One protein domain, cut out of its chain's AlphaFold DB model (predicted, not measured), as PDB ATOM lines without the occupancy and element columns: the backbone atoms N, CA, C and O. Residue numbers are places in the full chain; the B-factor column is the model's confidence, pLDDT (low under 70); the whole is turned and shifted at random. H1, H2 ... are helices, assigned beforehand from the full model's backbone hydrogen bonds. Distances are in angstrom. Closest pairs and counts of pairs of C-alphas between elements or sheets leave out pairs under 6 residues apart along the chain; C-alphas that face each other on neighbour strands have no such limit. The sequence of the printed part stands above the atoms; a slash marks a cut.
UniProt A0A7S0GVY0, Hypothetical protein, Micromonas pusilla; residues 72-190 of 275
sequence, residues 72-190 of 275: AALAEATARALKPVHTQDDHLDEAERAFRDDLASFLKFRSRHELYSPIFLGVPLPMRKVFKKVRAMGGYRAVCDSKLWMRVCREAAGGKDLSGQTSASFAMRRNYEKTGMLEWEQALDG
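Overview. This is residues 72 to 190 of the 275 residues of the protein "Hypothetical protein" of Micromonas pusilla (UniProt A0A7S0GVY0). Seven short helices make a rounded cluster in which most helices that touch are crossed: H3 lies towards the middle between H2 and H5, which both pack on it, and H6 runs lengthwise along one side, from H5 towards H1 and H7. The two long links, residues 79 to 93 and 107 to 126, lie mostly on the side away from H4 and H7. The printed part has 119 residues, with seven named helices, H1 to H7 in order, and no named strand; the class is all helix. It is compact, with a radius of gyration of the C-alphas of 13.6 A, and spans 37 by 32 by 24 A.

Arrangement. H1, residues 72 to 78, only just touches H6, residues 168 to 178, with 3 pairs of C-alphas within 8 A; the closest are those of Thr 78 and Lys 178, 5.2 A apart. H1 also only just touches H7, residues 181 to 189, again with 3 pairs; the closest C-alphas, of Ala 72 and Glu 183, are 6.2 A apart, and the tilt is a shallow 17 degrees, opposite ways. H2, residues 94 to 106, touches H3, residues 127 to 136, with residues 96 to 100 alone, about perpendicular at 80 degrees; the closest C-alphas, of Glu 96 and Arg 128, are 5.8 A apart. H3 touches H5, residues 149 to 157, at a steep tilt of 42 degrees, opposite ways, with the C-alphas of Val 130 and Ala 156 closest at 6.1 A. H4, residues 139 to 145, is close to but not clearly touching H3, with the C-alphas of Val 134 and Tyr 140 closest at 6.0 A. H5 touches H6 about perpendicular, at 88 degrees; the closest C-alphas, of Trp 149 and Ser 169, are 5.0 A apart. H2 and H6 are apart. In each of the seven helices every O i to N i+4 pair is within hydrogen-bond range.

Along the chain. H1 begins at C-alpha 72, (228.088, 271.202, 150.558). H2 is the longest helix by residues, 18.4 A from first to last C-alpha; H3 measures 14.0 A. H6 measures 14.9 A and begins at C-alpha 168, (227.609, 275.306, 175.998). H7 ends at C-alpha 189, (240.112, 264.438, 155.442).

Size, cuts and confidence. The C-alphas farthest apart, of Arg 110 and Ser 163, are 38.8 A apart. The links H1 to H2 and H2 to H3 are long, with 15 and 20 residues; within the second, residues 119 to 120 pair antiparallel with residues 123 to 124. The printed part has no cut. Its mean pLDDT is 76.4, and residues 72 to 79, 81 to 91, 163 to 166 and 189 to 190 are under 70.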
ATOM      1  N   ALA A  72     227.673 269.805 150.668       52.03
ATOM      2  CA  ALA A  72     228.088 271.202 150.558       52.03
ATOM      3  C   ALA A  72     226.941 272.206 150.293       52.03
ATOM      4  O   ALA A  72     226.977 273.311 150.817       52.03
ATOM      5  N   ALA A  73     225.912 271.844 149.520       52.75
ATOM      6  CA  ALA A  73     224.774 272.725 149.226       52.75
ATOM      7  C   ALA A  73     223.790 272.838 150.407       52.75
ATOM      8  O   ALA A  73     223.131 273.863 150.572       52.75
ATOM      9  N   LEU A  74     223.698 271.799 151.247       56.28
ATOM     10  CA  LEU A  74     222.922 271.856 152.490       56.28
ATOM     11  C   LEU A  74     223.656 272.697 153.546       56.28
ATOM     12  O   LEU A  74     223.022 273.511 154.216       56.28
ATOM     13  N   ALA A  75     224.982 272.553 153.618       58.56
ATOM     14  CA  ALA A  75     225.859 273.366 154.455       58.56
ATOM     15  C   ALA A  75     225.829 274.850 154.066       58.56
ATOM     16  O   ALA A  75     225.748 275.717 154.927       58.56
ATOM     17  N   GLU A  76     225.827 275.157 152.765       57.94
ATOM     18  CA  GLU A  76     225.682 276.526 152.252       57.94
ATOM     19  C   GLU A  76     224.357 277.164 152.715       57.94
ATOM     20  O   GLU A  76     224.317 278.335 153.090       57.94
ATOM     21  N   ALA A  77     223.262 276.401 152.763       57.56
ATOM     22  CA  ALA A  77     221.972 276.918 153.214       57.56
ATOM     23  C   ALA A  77     221.916 277.176 154.735       57.56
ATOM     24  O   ALA A  77     221.289 278.145 155.167       57.56
ATOM     25  N   THR A  78     222.558 276.335 155.553       60.19
ATOM     26  CA  THR A  78     222.590 276.483 157.021       60.19
ATOM     27  C   THR A  78     223.633 277.488 157.502       60.19
ATOM     28  O   THR A  78     223.397 278.164 158.508       60.19
ATOM     29  N   ALA A  79     224.737 277.627 156.769       62.22
ATOM     30  CA  ALA A  79     225.844 278.524 157.084       62.22
ATOM     31  C   ALA A  79     225.646 279.949 156.580       62.22
ATOM     32  O   ALA A  79     226.489 280.804 156.848       62.22
ATOM     33  N   ARG A  80     224.543 280.241 155.886       70.44
ATOM     34  CA  ARG A  80     224.258 281.592 155.413       70.44
ATOM     35  C   ARG A  80     223.697 282.470 156.529       70.44
ATOM     36  O   ARG A  80     222.679 282.160 157.146       70.44
ATOM     37  N   ALA A  81     224.327 283.614 156.764       63.09
ATOM     38  CA  ALA A  81     223.824 284.615 157.689       63.09
ATOM     39  C   ALA A  81     222.525 285.256 157.161       63.09
ATOM     40  O   ALA A  81     222.419 285.632 155.995       63.09
ATOM     41  N   LEU A  82     221.543 285.455 158.049       60.66
ATOM     42  CA  LEU A  82     220.285 286.160 157.739       60.66
ATOM     43  C   LEU A  82     220.499 287.639 157.363       60.66
ATOM     44  O   LEU A  82     219.654 288.235 156.697       60.66
ATOM     45  N   LYS A  83     221.604 288.243 157.817       57.22
ATOM     46  CA  LYS A  83     222.044 289.601 157.471       57.22
ATOM     47  C   LYS A  83     223.568 289.602 157.318       57.22
ATOM     48  O   LYS A  83     224.215 288.938 158.125       57.22
ATOM     49  N   PRO A  84     224.136 290.346 156.353       57.34
ATOM     50  CA  PRO A  84     225.582 290.447 156.206       57.34
ATOM     51  C   PRO A  84     226.192 291.089 157.454       57.34
ATOM     52  O   PRO A  84     225.765 292.170 157.873       57.34
ATOM     53  N   VAL A  85     227.160 290.411 158.071       60.19
ATOM     54  CA  VAL A  85     227.715 290.820 159.370       60.19
ATOM     55  C   VAL A  85     229.094 291.451 159.180       60.19
ATOM     56  O   VAL A  85     230.123 290.815 159.373       60.19
ATOM     57  N   HIS A  86     229.121 292.724 158.781       56.59
ATOM     58  CA  HIS A  86     230.376 293.433 158.494       56.59
ATOM     59  C   HIS A  86     231.223 293.752 159.737       56.59
ATOM     60  O   HIS A  86     232.439 293.799 159.633       56.59
ATOM     61  N   THR A  87     230.612 293.931 160.912       61.25
ATOM     62  CA  THR A  87     231.302 294.396 162.135       61.25
ATOM     63  C   THR A  87     231.777 293.275 163.066       61.25
ATOM     64  O   THR A  87     232.443 293.542 164.065       61.25
ATOM     65  N   GLN A  88     231.440 292.011 162.784       60.75
ATOM     66  CA  GLN A  88     231.873 290.878 163.618       60.75
ATOM     67  C   GLN A  88     233.291 290.390 163.308       60.75
ATOM     68  O   GLN A  88     233.796 289.562 164.058       60.75
ATOM     69  N   ASP A  89     233.942 290.887 162.255       61.28
ATOM     70  CA  ASP A  89     235.276 290.412 161.865       61.28
ATOM     71  C   ASP A  89     236.420 291.331 162.331       61.28
ATOM     72  O   ASP A  89     237.579 290.921 162.308       61.28
ATOM     73  N   ASP A  90     236.117 292.551 162.792       62.88
ATOM     74  CA  ASP A  90     237.125 293.595 163.063       62.88
ATOM     75  C   ASP A  90     238.094 293.255 164.210       62.88
ATOM     76  O   ASP A  90     239.207 293.770 164.265       62.88
ATOM     77  N   HIS A  91     237.695 292.377 165.130       65.94
ATOM     78  CA  HIS A  91     238.518 291.943 166.267       65.94
ATOM     79  C   HIS A  91     239.206 290.592 166.026       65.94
ATOM     80  O   HIS A  91     239.839 290.056 166.938       65.94
ATOM     81  N   LEU A  92     239.068 290.015 164.830       71.19
ATOM     82  CA  LEU A  92     239.661 288.725 164.496       71.19
ATOM     83  C   LEU A  92     241.093 288.898 163.986       71.19
ATOM     84  O   LEU A  92     241.401 289.805 163.202       71.19
ATOM     85  N   ASP A  93     241.965 287.981 164.406       79.44
ATOM     86  CA  ASP A  93     243.331 287.916 163.894       79.44
ATOM     87  C   ASP A  93     243.349 287.590 162.383       79.44
ATOM     88  O   ASP A  93     242.378 287.086 161.814       79.44
ATOM     89  N   GLU A  94     244.451 287.921 161.705       80.56
ATOM     90  CA  GLU A  94     244.582 287.714 160.252       80.56
ATOM     91  C   GLU A  94     244.398 286.238 159.862       80.56
ATOM     92  O   GLU A  94     243.815 285.925 158.829       80.56
ATOM     93  N   ALA A  95     244.846 285.317 160.720       80.88
ATOM     94  CA  ALA A  95     244.751 283.885 160.467       80.88
ATOM     95  C   ALA A  95     243.304 283.366 160.561       80.88
ATOM     96  O   ALA A  95     242.924 282.454 159.832       80.88
ATOM     97  N   GLU A  96     242.501 283.921 161.463       83.12
ATOM     98  CA  GLU A  96     241.078 283.641 161.623       83.12
ATOM     99  C   GLU A  96     240.279 284.215 160.452       83.12
ATOM    100  O   GLU A  96     239.395 283.538 159.931       83.12
ATOM    101  N   ARG A  97     240.625 285.427 159.993       82.50
ATOM    102  CA  ARG A  97     240.020 286.028 158.796       82.50
ATOM    103  C   ARG A  97     240.296 285.186 157.551       82.50
ATOM    104  O   ARG A  97     239.339 284.817 156.878       82.50
ATOM    105  N   ALA A  98     241.548 284.782 157.329       84.06
ATOM    106  CA  ALA A  98     241.914 283.888 156.229       84.06
ATOM    107  C   ALA A  98     241.163 282.546 156.291       84.06
ATOM    108  O   ALA A  98     240.621 282.092 155.291       84.06
ATOM    109  N   PHE A  99     241.043 281.947 157.482       86.25
ATOM    110  CA  PHE A  99     240.280 280.707 157.663       86.25
ATOM    111  C   PHE A  99     238.796 280.868 157.300       86.25
ATOM    112  O   PHE A  99     238.212 279.989 156.667       86.25
ATOM    113  N   ARG A 100     238.175 281.987 157.691       86.12
ATOM    114  CA  ARG A 100     236.782 282.294 157.334       86.12
ATOM    115  C   ARG A 100     236.614 282.552 155.840       86.12
ATOM    116  O   ARG A 100     235.593 282.155 155.289       86.12
ATOM    117  N   ASP A 101     237.593 283.184 155.195       84.12
ATOM    118  CA  ASP A 101     237.598 283.401 153.744       84.12
ATOM    119  C   ASP A 101     237.698 282.067 152.978       84.12
ATOM    120  O   ASP A 101     236.925 281.837 152.046       84.12
ATOM    121  N   ASP A 102     238.552 281.144 153.430       85.69
ATOM    122  CA  ASP A 102     238.663 279.792 152.865       85.69
ATOM    123  C   ASP A 102     237.369 278.980 153.049       85.69
ATOM    124  O   ASP A 102     236.885 278.353 152.103       85.69
ATOM    125  N   LEU A 103     236.760 279.035 154.243       84.38
ATOM    126  CA  LEU A 103     235.476 278.381 154.522       84.38
ATOM    127  C   LEU A 103     234.346 278.968 153.664       84.38
ATOM    128  O   LEU A 103     233.535 278.228 153.109       84.38
ATOM    129  N   ALA A 104     234.299 280.292 153.520       85.19
ATOM    130  CA  ALA A 104     233.310 280.958 152.682       85.19
ATOM    131  C   ALA A 104     233.473 280.578 151.202       85.19
ATOM    132  O   ALA A 104     232.477 280.317 150.528       85.19
ATOM    133  N   SER A 105     234.717 280.476 150.723       85.00
ATOM    134  CA  SER A 105     235.041 279.993 149.377       85.00
ATOM    135  C   SER A 105     234.587 278.542 149.169       85.00
ATOM    136  O   SER A 105     233.936 278.233 148.167       85.00
ATOM    137  N   PHE A 106     234.841 277.660 150.145       83.31
ATOM    138  CA  PHE A 106     234.386 276.265 150.111       83.31
ATOM    139  C   PHE A 106     232.856 276.153 150.030       83.31
ATOM    140  O   PHE A 106     232.329 275.386 149.221       83.31
ATOM    141  N   LEU A 107     232.143 276.968 150.809       82.06
ATOM    142  CA  LEU A 107     230.680 277.040 150.818       82.06
ATOM    143  C   LEU A 107     230.105 277.876 149.662       82.06
ATOM    144  O   LEU A 107     228.909 278.141 149.645       82.06
ATOM    145  N   LYS A 108     230.934 278.285 148.688       81.56
ATOM    146  CA  LYS A 108     230.547 279.070 147.499       81.56
ATOM    147  C   LYS A 108     229.883 280.416 147.812       81.56
ATOM    148  O   LYS A 108     229.205 280.994 146.957       81.56
ATOM    149  N   PHE A 109     230.125 280.966 148.997       80.12
ATOM    150  CA  PHE A 109     229.718 282.325 149.323       80.12
ATOM    151  C   PHE A 109     230.594 283.347 148.595       80.12
ATOM    152  O   PHE A 109     231.770 283.112 148.320       80.12
ATOM    153  N   ARG A 110     230.036 284.529 148.300       75.50
ATOM    154  CA  ARG A 110     230.798 285.604 147.633       75.50
ATOM    155  C   ARG A 110     231.765 286.311 148.575       75.50
ATOM    156  O   ARG A 110     232.692 286.969 148.116       75.50
ATOM    157  N   SER A 111     231.501 286.249 149.879       74.69
ATOM    158  CA  SER A 111     232.330 286.867 150.910       74.69
ATOM    159  C   SER A 111     232.133 286.181 152.259       74.69
ATOM    160  O   SER A 111     231.052 285.653 152.533       74.69
ATOM    161  N   ARG A 112     233.130 286.287 153.146       73.25
ATOM    162  CA  ARG A 112     233.019 285.844 154.545       73.25
ATOM    163  C   ARG A 112     231.890 286.513 155.329       73.25
ATOM    164  O   ARG A 112     231.396 285.937 156.284       73.25
ATOM    165  N   HIS A 113     231.431 287.694 154.919       73.69
ATOM    166  CA  HIS A 113     230.342 288.399 155.602       73.69
ATOM    167  C   HIS A 113     228.967 287.757 155.381       73.69
ATOM    168  O   HIS A 113     228.019 288.086 156.096       73.69
ATOM    169  N   GLU A 114     228.849 286.860 154.396       74.12
ATOM    170  CA  GLU A 114     227.671 286.005 154.217       74.12
ATOM    171  C   GLU A 114     227.704 284.770 155.128       74.12
ATOM    172  O   GLU A 114     226.669 284.124 155.294       74.12
ATOM    173  N   LEU A 115     228.852 284.459 155.741       78.25
ATOM    174  CA  LEU A 115     229.002 283.338 156.656       78.25
ATOM    175  C   LEU A 115     228.342 283.658 158.001       78.25
ATOM    176  O   LEU A 115     228.552 284.712 158.608       78.25
ATOM    177  N   TYR A 116     227.558 282.714 158.502       79.00
ATOM    178  CA  TYR A 116     227.005 282.762 159.841       79.00
ATOM    179  C   TYR A 116     228.137 282.698 160.870       79.00
ATOM    180  O   TYR A 116     228.833 281.695 160.986       79.00
ATOM    181  N   SER A 117     228.299 283.766 161.648       78.19
ATOM    182  CA  SER A 117     229.271 283.840 162.737       78.19
ATOM    183  C   SER A 117     228.534 283.828 164.086       78.19
ATOM    184  O   SER A 117     228.030 284.861 164.540       78.19
ATOM    185  N   PRO A 118     228.396 282.651 164.731       79.81
ATOM    186  CA  PRO A 118     227.741 282.547 166.027       79.81
ATOM    187  C   PRO A 118     228.549 283.260 167.114       79.81
ATOM    188  O   PRO A 118     229.770 283.373 167.040       79.81
ATOM    189  N   ILE A 119     227.853 283.719 168.154       81.50
ATOM    190  CA  ILE A 119     228.469 284.332 169.333       81.50
ATOM    191  C   ILE A 119     228.612 283.255 170.411       81.50
ATOM    192  O   ILE A 119     227.644 282.578 170.753       81.50
ATOM    193  N   PHE A 120     229.814 283.119 170.961       79.12
ATOM    194  CA  PHE A 120     230.148 282.237 172.071       79.12
ATOM    195  C   PHE A 120     230.770 283.060 173.206       79.12
ATOM    196  O   PHE A 120     231.759 283.757 173.005       79.12
ATOM    197  N   LEU A 121     230.180 283.021 174.406       78.88
ATOM    198  CA  LEU A 121     230.628 283.814 175.568       78.88
ATOM    199  C   LEU A 121     230.778 285.325 175.285       78.88
ATOM    200  O   LEU A 121     231.744 285.966 175.709       78.88
ATOM    201  N   GLY A 122     229.827 285.888 174.533       74.75
ATOM    202  CA  GLY A 122     229.792 287.313 174.191       74.75
ATOM    203  C   GLY A 122     230.812 287.751 173.135       74.75
ATOM    204  O   GLY A 122     230.825 288.923 172.771       74.75
ATOM    205  N   VAL A 123     231.631 286.832 172.618       79.19
ATOM    206  CA  VAL A 123     232.558 287.080 171.507       79.19
ATOM    207  C   VAL A 123     232.186 286.207 170.306       79.19
ATOM    208  O   VAL A 123     231.640 285.121 170.485       79.19
ATOM    209  N   PRO A 124     232.432 286.643 169.068       80.69
ATOM    210  CA  PRO A 124     232.316 285.774 167.904       80.69
ATOM    211  C   PRO A 124     233.134 284.496 168.045       80.69
ATOM    212  O   PRO A 124     234.251 284.500 168.564       80.69
ATOM    213  N   LEU A 125     232.544 283.390 167.598       84.06
ATOM    214  CA  LEU A 125     233.129 282.067 167.723       84.06
ATOM    215  C   LEU A 125     234.485 282.017 166.990       84.06
ATOM    216  O   LEU A 125     234.528 282.316 165.789       84.06
ATOM    217  N   PRO A 126     235.574 281.600 167.666       84.62
ATOM    218  CA  PRO A 126     236.862 281.378 167.020       84.62
ATOM    219  C   PRO A 126     236.825 280.051 166.246       84.62
ATOM    220  O   PRO A 126     237.238 279.000 166.747       84.62
ATOM    221  N   MET A 127     236.288 280.099 165.027       87.06
ATOM    222  CA  MET A 127     236.065 278.954 164.145       87.06
ATOM    223  C   MET A 127     237.362 278.193 163.867       87.06
ATOM    224  O   MET A 127     237.379 276.972 163.988       87.06
ATOM    225  N   ARG A 128     238.479 278.885 163.600       87.38
ATOM    226  CA  ARG A 128     239.772 278.232 163.322       87.38
ATOM    227  C   ARG A 128     240.279 277.435 164.518       87.38
ATOM    228  O   ARG A 128     240.768 276.320 164.347       87.38
ATOM    229  N   LYS A 129     240.203 278.007 165.727       86.12
ATOM    230  CA  LYS A 129     240.667 277.342 166.958       86.12
ATOM    231  C   LYS A 129     239.816 276.115 167.257       86.12
ATOM    232  O   LYS A 129     240.363 275.040 167.488       86.12
ATOM    233  N   VAL A 130     238.495 276.270 167.178       88.12
ATOM    234  CA  VAL A 130     237.530 275.177 167.348       88.12
ATOM    235  C   VAL A 130     237.786 274.075 166.323       88.12
ATOM    236  O   VAL A 130     237.943 272.919 166.701       88.12
ATOM    237  N   PHE A 131     237.920 274.427 165.044       87.12
ATOM    238  CA  PHE A 131     238.160 273.480 163.959       87.12
ATOM    239  C   PHE A 131     239.474 272.709 164.127       87.12
ATOM    240  O   PHE A 131     239.483 271.480 164.056       87.12
ATOM    241  N   LYS A 132     240.579 273.406 164.429       86.38
ATOM    242  CA  LYS A 132     241.875 272.763 164.701       86.38
ATOM    243  C   LYS A 132     241.808 271.827 165.903       86.38
ATOM    244  O   LYS A 132     242.367 270.736 165.842       86.38
ATOM    245  N   LYS A 133     241.125 272.232 166.977       84.81
ATOM    246  CA  LYS A 133     240.989 271.417 168.189       84.81
ATOM    247  C   LYS A 133     240.152 270.166 167.939       84.81
ATOM    248  O   LYS A 133     240.571 269.086 168.339       84.81
ATOM    249  N   VAL A 134     239.013 270.295 167.256       87.00
ATOM    250  CA  VAL A 134     238.152 269.157 166.890       87.00
ATOM    251  C   VAL A 134     238.923 268.157 166.027       87.00
ATOM    252  O   VAL A 134     238.928 266.970 166.338       87.00
ATOM    253  N   ARG A 135     239.675 268.628 165.023       83.94
ATOM    254  CA  ARG A 135     240.523 267.751 164.198       83.94
ATOM    255  C   ARG A 135     241.656 267.095 164.985       83.94
ATOM    256  O   ARG A 135     241.901 265.909 164.803       83.94
ATOM    257  N   ALA A 136     242.299 267.821 165.899       80.50
ATOM    258  CA  ALA A 136     243.322 267.250 166.776       80.50
ATOM    259  C   ALA A 136     242.777 266.135 167.691       80.50
ATOM    260  O   ALA A 136     243.541 265.277 168.118       80.50
ATOM    261  N   MET A 137     241.468 266.127 167.970       78.38
ATOM    262  CA  MET A 137     240.787 265.107 168.780       78.38
ATOM    263  C   MET A 137     240.159 263.972 167.954       78.38
ATOM    264  O   MET A 137     239.347 263.216 168.477       78.38
ATOM    265  N   GLY A 138     240.514 263.835 166.672       76.25
ATOM    266  CA  GLY A 138     239.992 262.768 165.807       76.25
ATOM    267  C   GLY A 138     238.727 263.139 165.026       76.25
ATOM    268  O   GLY A 138     238.082 262.264 164.453       76.25
ATOM    269  N   GLY A 139     238.377 264.427 164.977       84.62
ATOM    270  CA  GLY A 139     237.274 264.944 164.170       84.62
ATOM    271  C   GLY A 139     235.929 264.973 164.894       84.62
ATOM    272  O   GLY A 139     235.778 264.514 166.030       84.62
ATOM    273  N   TYR A 140     234.922 265.535 164.227       84.06
ATOM    274  CA  TYR A 140     233.609 265.797 164.820       84.06
ATOM    275  C   TYR A 140     232.945 264.536 165.398       84.06
ATOM    276  O   TYR A 140     232.348 264.596 166.475       84.06
ATOM    277  N   ARG A 141     233.052 263.389 164.708       80.50
ATOM    278  CA  ARG A 141     232.440 262.123 165.153       80.50
ATOM    279  C   ARG A 141     233.061 261.614 166.451       80.50
ATOM    280  O   ARG A 141     232.323 261.393 167.403       80.50
ATOM    281  N   ALA A 142     234.390 261.540 166.521       79.19
ATOM    282  CA  ALA A 142     235.097 261.118 167.730       79.19
ATOM    283  C   ALA A 142     234.759 262.021 168.929       79.19
ATOM    284  O   ALA A 142     234.442 261.541 170.014       79.19
ATOM    285  N   VAL A 143     234.715 263.342 168.718       82.81
ATOM    286  CA  VAL A 143     234.341 264.300 169.774       82.81
ATOM    287  C   VAL A 143     232.892 264.109 170.237       82.81
ATOM    288  O   VAL A 143     232.602 264.267 171.427       82.81
ATOM    289  N   CYS A 144     231.976 263.769 169.325       80.69
ATOM    290  CA  CYS A 144     230.591 263.450 169.673       80.69
ATOM    291  C   CYS A 144     230.474 262.153 170.473       80.69
ATOM    292  O   CYS A 144     229.786 262.151 171.495       80.69
ATOM    293  N   ASP A 145     231.135 261.090 170.021       75.12
ATOM    294  CA  ASP A 145     231.042 259.762 170.627       75.12
ATOM    295  C   ASP A 145     231.660 259.761 172.033       75.12
ATOM    296  O   ASP A 145     231.061 259.250 172.979       75.12
ATOM    297  N   SER A 146     232.786 260.458 172.204       74.06
ATOM    298  CA  SER A 146     233.482 260.596 173.489       74.06
ATOM    299  C   SER A 146     232.952 261.740 174.371       74.06
ATOM    300  O   SER A 146     233.523 262.019 175.421       74.06
ATOM    301  N   LYS A 147     231.879 262.442 173.966       81.19
ATOM    302  CA  LYS A 147     231.287 263.588 174.697       81.19
ATOM    303  C   LYS A 147     232.294 264.700 175.062       81.19
ATOM    304  O   LYS A 147     232.101 265.443 176.023       81.19
ATOM    305  N   LEU A 148     233.330 264.902 174.245       81.12
ATOM    306  CA  LEU A 148     234.450 265.820 174.521       81.12
ATOM    307  C   LEU A 148     234.179 267.285 174.132       81.12
ATOM    308  O   LEU A 148     235.089 268.118 174.122       81.12
ATOM    309  N   TRP A 149     232.930 267.644 173.829       82.38
ATOM    310  CA  TRP A 149     232.561 269.005 173.419       82.38
ATOM    311  C   TRP A 149     232.901 270.067 174.468       82.38
ATOM    312  O   TRP A 149     233.269 271.182 174.104       82.38
ATOM    313  N   MET A 150     232.871 269.725 175.758       82.38
ATOM    314  CA  MET A 150     233.307 270.645 176.813       82.38
ATOM    315  C   MET A 150     234.792 271.009 176.711       82.38
ATOM    316  O   MET A 150     235.159 272.156 176.971       82.38
ATOM    317  N   ARG A 151     235.646 270.092 176.238       78.94
ATOM    318  CA  ARG A 151     237.074 270.358 176.002       78.94
ATOM    319  C   ARG A 151     237.279 271.335 174.841       78.94
ATOM    320  O   ARG A 151     238.119 272.228 174.933       78.94
ATOM    321  N   VAL A 152     236.470 271.215 173.784       84.81
ATOM    322  CA  VAL A 152     236.429 272.189 172.676       84.81
ATOM    323  C   VAL A 152     235.989 273.563 173.186       84.81
ATOM    324  O   VAL A 152     236.606 274.574 172.853       84.81
ATOM    325  N   CYS A 153     234.947 273.606 174.021       84.62
ATOM    326  CA  CYS A 153     234.442 274.844 174.607       84.62
ATOM    327  C   CYS A 153     235.492 275.549 175.472       84.62
ATOM    328  O   CYS A 153     235.635 276.761 175.348       84.62
ATOM    329  N   ARG A 154     236.249 274.816 176.304       83.44
ATOM    330  CA  ARG A 154     237.324 275.384 177.146       83.44
ATOM    331  C   ARG A 154     238.432 276.030 176.310       83.44
ATOM    332  O   ARG A 154     238.858 277.144 176.610       83.44
ATOM    333  N   GLU A 155     238.837 275.381 175.218       82.25
ATOM    334  CA  GLU A 155     239.801 275.942 174.261       82.25
ATOM    335  C   GLU A 155     239.257 277.221 173.600       82.25
ATOM    336  O   GLU A 155     239.940 278.243 173.528       82.25
ATOM    337  N   ALA A 156     237.994 277.190 173.159       82.94
ATOM    338  CA  ALA A 156     237.330 278.342 172.552       82.94
ATOM    339  C   ALA A 156     237.137 279.505 173.542       82.94
ATOM    340  O   ALA A 156     237.172 280.670 173.144       82.94
ATOM    341  N   ALA A 157     236.955 279.194 174.826       79.44
ATOM    342  CA  ALA A 157     236.781 280.156 175.907       79.44
ATOM    343  C   ALA A 157     238.087 280.869 176.300       79.44
ATOM    344  O   ALA A 157     238.028 281.911 176.954       79.44
ATOM    345  N   GLY A 158     239.254 280.343 175.901       74.94
ATOM    346  CA  GLY A 158     240.555 280.965 176.165       74.94
ATOM    347  C   GLY A 158     240.872 281.110 177.655       74.94
ATOM    348  O   GLY A 158     241.471 282.107 178.049       74.94
ATOM    349  N   GLY A 159     240.424 280.159 178.480       70.94
ATOM    350  CA  GLY A 159     240.615 280.182 179.935       70.94
ATOM    351  C   GLY A 159     239.529 280.921 180.723       70.94
ATOM    352  O   GLY A 159     239.651 281.045 181.938       70.94
ATOM    353  N   LYS A 160     238.459 281.401 180.073       76.38
ATOM    354  CA  LYS A 160     237.254 281.839 180.793       76.38
ATOM    355  C   LYS A 160     236.575 280.641 181.447       76.38
ATOM    356  O   LYS A 160     236.467 279.580 180.831       76.38
ATOM    357  N   ASP A 161     236.087 280.854 182.662       74.38
ATOM    358  CA  ASP A 161     235.352 279.828 183.382       74.38
ATOM    359  C   ASP A 161     234.026 279.514 182.671       74.38
ATOM    360  O   ASP A 161     233.290 280.405 182.234       74.38
ATOM    361  N   LEU A 162     233.773 278.219 182.512       74.44
ATOM    362  CA  LEU A 162     232.568 277.655 181.911       74.44
ATOM    363  C   LEU A 162     231.657 277.029 182.977       74.44
ATOM    364  O   LEU A 162     230.651 276.412 182.616       74.44
ATOM    365  N   SER A 163     231.992 277.179 184.264       64.56
ATOM    366  CA  SER A 163     231.132 276.770 185.371       64.56
ATOM    367  C   SER A 163     229.734 277.394 185.212       64.56
ATOM    368  O   SER A 163     229.570 278.585 184.940       64.56
ATOM    369  N   GLY A 164     228.700 276.548 185.249       65.88
ATOM    370  CA  GLY A 164     227.301 276.950 185.048       65.88
ATOM    371  C   GLY A 164     226.818 277.051 183.592       65.88
ATOM    372  O   GLY A 164     225.628 277.267 183.370       65.88
ATOM    373  N   GLN A 165     227.675 276.850 182.586       68.94
ATOM    374  CA  GLN A 165     227.271 276.841 181.172       68.94
ATOM    375  C   GLN A 165     226.999 275.418 180.657       68.94
ATOM    376  O   GLN A 165     227.612 274.958 179.692       68.94
ATOM    377  N   THR A 166     226.041 274.722 181.277       63.53
ATOM    378  CA  THR A 166     225.704 273.311 180.982       63.53
ATOM    379  C   THR A 166     225.261 273.075 179.529       63.53
ATOM    380  O   THR A 166     225.513 272.022 178.952       63.53
ATOM    381  N   SER A 167     224.689 274.090 178.869       70.25
ATOM    382  CA  SER A 167     224.272 274.017 177.457       70.25
ATOM    383  C   SER A 167     225.353 274.425 176.441       70.25
ATOM    384  O   SER A 167     225.112 274.362 175.229       70.25
ATOM    385  N   ALA A 168     226.550 274.826 176.890       73.88
ATOM    386  CA  ALA A 168     227.609 275.306 175.998       73.88
ATOM    387  C   ALA A 168     228.108 274.223 175.036       73.88
ATOM    388  O   ALA A 168     228.339 274.511 173.863       73.88
ATOM    389  N   SER A 169     228.234 272.980 175.505       76.44
ATOM    390  CA  SER A 169     228.621 271.825 174.684       76.44
ATOM    391  C   SER A 169     227.633 271.591 173.535       76.44
ATOM    392  O   SER A 169     228.028 271.462 172.374       76.44
ATOM    393  N   PHE A 170     226.334 271.625 173.838       75.31
ATOM    394  CA  PHE A 170     225.264 271.465 172.859       75.31
ATOM    395  C   PHE A 170     225.206 272.628 171.862       75.31
ATOM    396  O   PHE A 170     225.083 272.413 170.652       75.31
ATOM    397  N   ALA A 171     225.332 273.864 172.355       81.06
ATOM    398  CA  ALA A 171     225.387 275.054 171.511       81.06
ATOM    399  C   ALA A 171     226.597 275.012 170.565       81.06
ATOM    400  O   ALA A 171     226.452 275.301 169.378       81.06
ATOM    401  N   MET A 172     227.766 274.591 171.060       84.94
ATOM    402  CA  MET A 172     228.984 274.456 170.262       84.94
ATOM    403  C   MET A 172     228.817 273.431 169.143       84.94
ATOM    404  O   MET A 172     229.133 273.731 167.994       84.94
ATOM    405  N   ARG A 173     228.240 272.263 169.447       84.25
ATOM    406  CA  ARG A 173     227.954 271.223 168.451       84.25
ATOM    407  C   ARG A 173     227.043 271.738 167.336       84.25
ATOM    408  O   ARG A 173     227.378 271.617 166.161       84.25
ATOM    409  N   ARG A 174     225.922 272.373 167.696       82.00
ATOM    410  CA  ARG A 174     225.004 272.953 166.701       82.00
ATOM    411  C   ARG A 174     225.643 274.080 165.904       82.00
ATOM    412  O   ARG A 174     225.352 274.216 164.722       82.00
ATOM    413  N   ASN A 175     226.486 274.895 166.528       84.50
ATOM    414  CA  ASN A 175     227.227 275.936 165.825       84.50
ATOM    415  C   ASN A 175     228.224 275.329 164.835       84.50
ATOM    416  O   ASN A 175     228.362 275.847 163.731       84.50
ATOM    417  N   TYR A 176     228.866 274.217 165.189       85.25
ATOM    418  CA  TYR A 176     229.795 273.513 164.310       85.25
ATOM    419  C   TYR A 176     229.109 272.961 163.053       85.25
ATOM    420  O   TYR A 176     229.612 273.135 161.948       85.25
ATOM    421  N   GLU A 177     227.919 272.379 163.212       84.38
ATOM    422  CA  GLU A 177     227.075 271.931 162.095       84.38
ATOM    423  C   GLU A 177     226.557 273.111 161.264       84.38
ATOM    424  O   GLU A 177     226.632 273.115 160.041       84.38
ATOM    425  N   LYS A 178     226.043 274.156 161.922       80.31
ATOM    426  CA  LYS A 178     225.443 275.300 161.224       80.31
ATOM    427  C   LYS A 178     226.444 276.118 160.431       80.31
ATOM    428  O   LYS A 178     226.051 276.718 159.452       80.31
ATOM    429  N   THR A 179     227.696 276.199 160.863       81.62
ATOM    430  CA  THR A 179     228.725 277.010 160.190       81.62
ATOM    431  C   THR A 179     229.314 276.333 158.953       81.62
ATOM    432  O   THR A 179     230.132 276.945 158.275       81.62
ATOM    433  N   GLY A 180     228.920 275.092 158.648       81.00
ATOM    434  CA  GLY A 180     229.474 274.328 157.529       81.00
ATOM    435  C   GLY A 180     230.868 273.750 157.801       81.00
ATOM    436  O   GLY A 180     231.518 273.228 156.895       81.00
ATOM    437  N   MET A 181     231.364 273.860 159.044       84.81
ATOM    438  CA  MET A 181     232.680 273.343 159.431       84.81
ATOM    439  C   MET A 181     232.733 271.813 159.366       84.81
ATOM    440  O   MET A 181     233.772 271.258 159.021       84.81
ATOM    441  N   LEU A 182     231.620 271.131 159.650       83.81
ATOM    442  CA  LEU A 182     231.518 269.676 159.545       83.81
ATOM    443  C   LEU A 182     231.716 269.194 158.104       83.81
ATOM    444  O   LEU A 182     232.450 268.243 157.850       83.81
ATOM    445  N   GLU A 183     231.072 269.850 157.151       82.75
ATOM    446  CA  GLU A 183     231.137 269.497 155.739       82.75
ATOM    447  C   GLU A 183     232.504 269.835 155.152       82.75
ATOM    448  O   GLU A 183     233.011 269.094 154.308       82.75
ATOM    449  N   TRP A 184     233.141 270.895 155.654       82.75
ATOM    450  CA  TRP A 184     234.521 271.197 155.302       82.75
ATOM    451  C   TRP A 184     235.508 270.166 155.869       82.75
ATOM    452  O   TRP A 184     236.404 269.724 155.150       82.75
ATOM    453  N   GLU A 185     235.321 269.710 157.116       84.50
ATOM    454  CA  GLU A 185     236.097 268.604 157.705       84.50
ATOM    455  C   GLU A 185     235.966 267.326 156.860       84.50
ATOM    456  O   GLU A 185     236.970 266.707 156.496       84.50
ATOM    457  N   GLN A 186     234.733 266.976 156.481       78.88
ATOM    458  CA  GLN A 186     234.440 265.813 155.641       78.88
ATOM    459  C   GLN A 186     235.100 265.905 154.263       78.88
ATOM    460  O   GLN A 186     235.587 264.893 153.761       78.88
ATOM    461  N   ALA A 187     235.128 267.097 153.660       76.81
ATOM    462  CA  ALA A 187     235.724 267.312 152.346       76.81
ATOM    463  C   ALA A 187     237.260 267.272 152.353       76.81
ATOM    464  O   ALA A 187     237.851 266.900 151.340       76.81
ATOM    465  N   LEU A 188     237.904 267.660 153.460       76.00
ATOM    466  CA  LEU A 188     239.367 267.692 153.569       76.00
ATOM    467  C   LEU A 188     239.974 266.320 153.878       76.00
ATOM    468  O   LEU A 188     240.929 265.921 153.218       76.00
ATOM    469  N   ASP A 189     239.442 265.618 154.878       62.09
ATOM    470  CA  ASP A 189     240.112 264.438 155.442       62.09
ATOM    471  C   ASP A 189     239.329 263.136 155.258       62.09
ATOM    472  O   ASP A 189     239.883 262.056 155.459       62.09
ATOM    473  N   GLY A 190     238.024 263.201 154.976       55.25
ATOM    474  CA  GLY A 190     237.153 262.027 155.064       55.25
ATOM    475  C   GLY A 190     237.126 261.366 156.456       55.25
ATOM    476  O   GLY A 190     236.525 260.312 156.618       55.25
TER     477      GLY A 190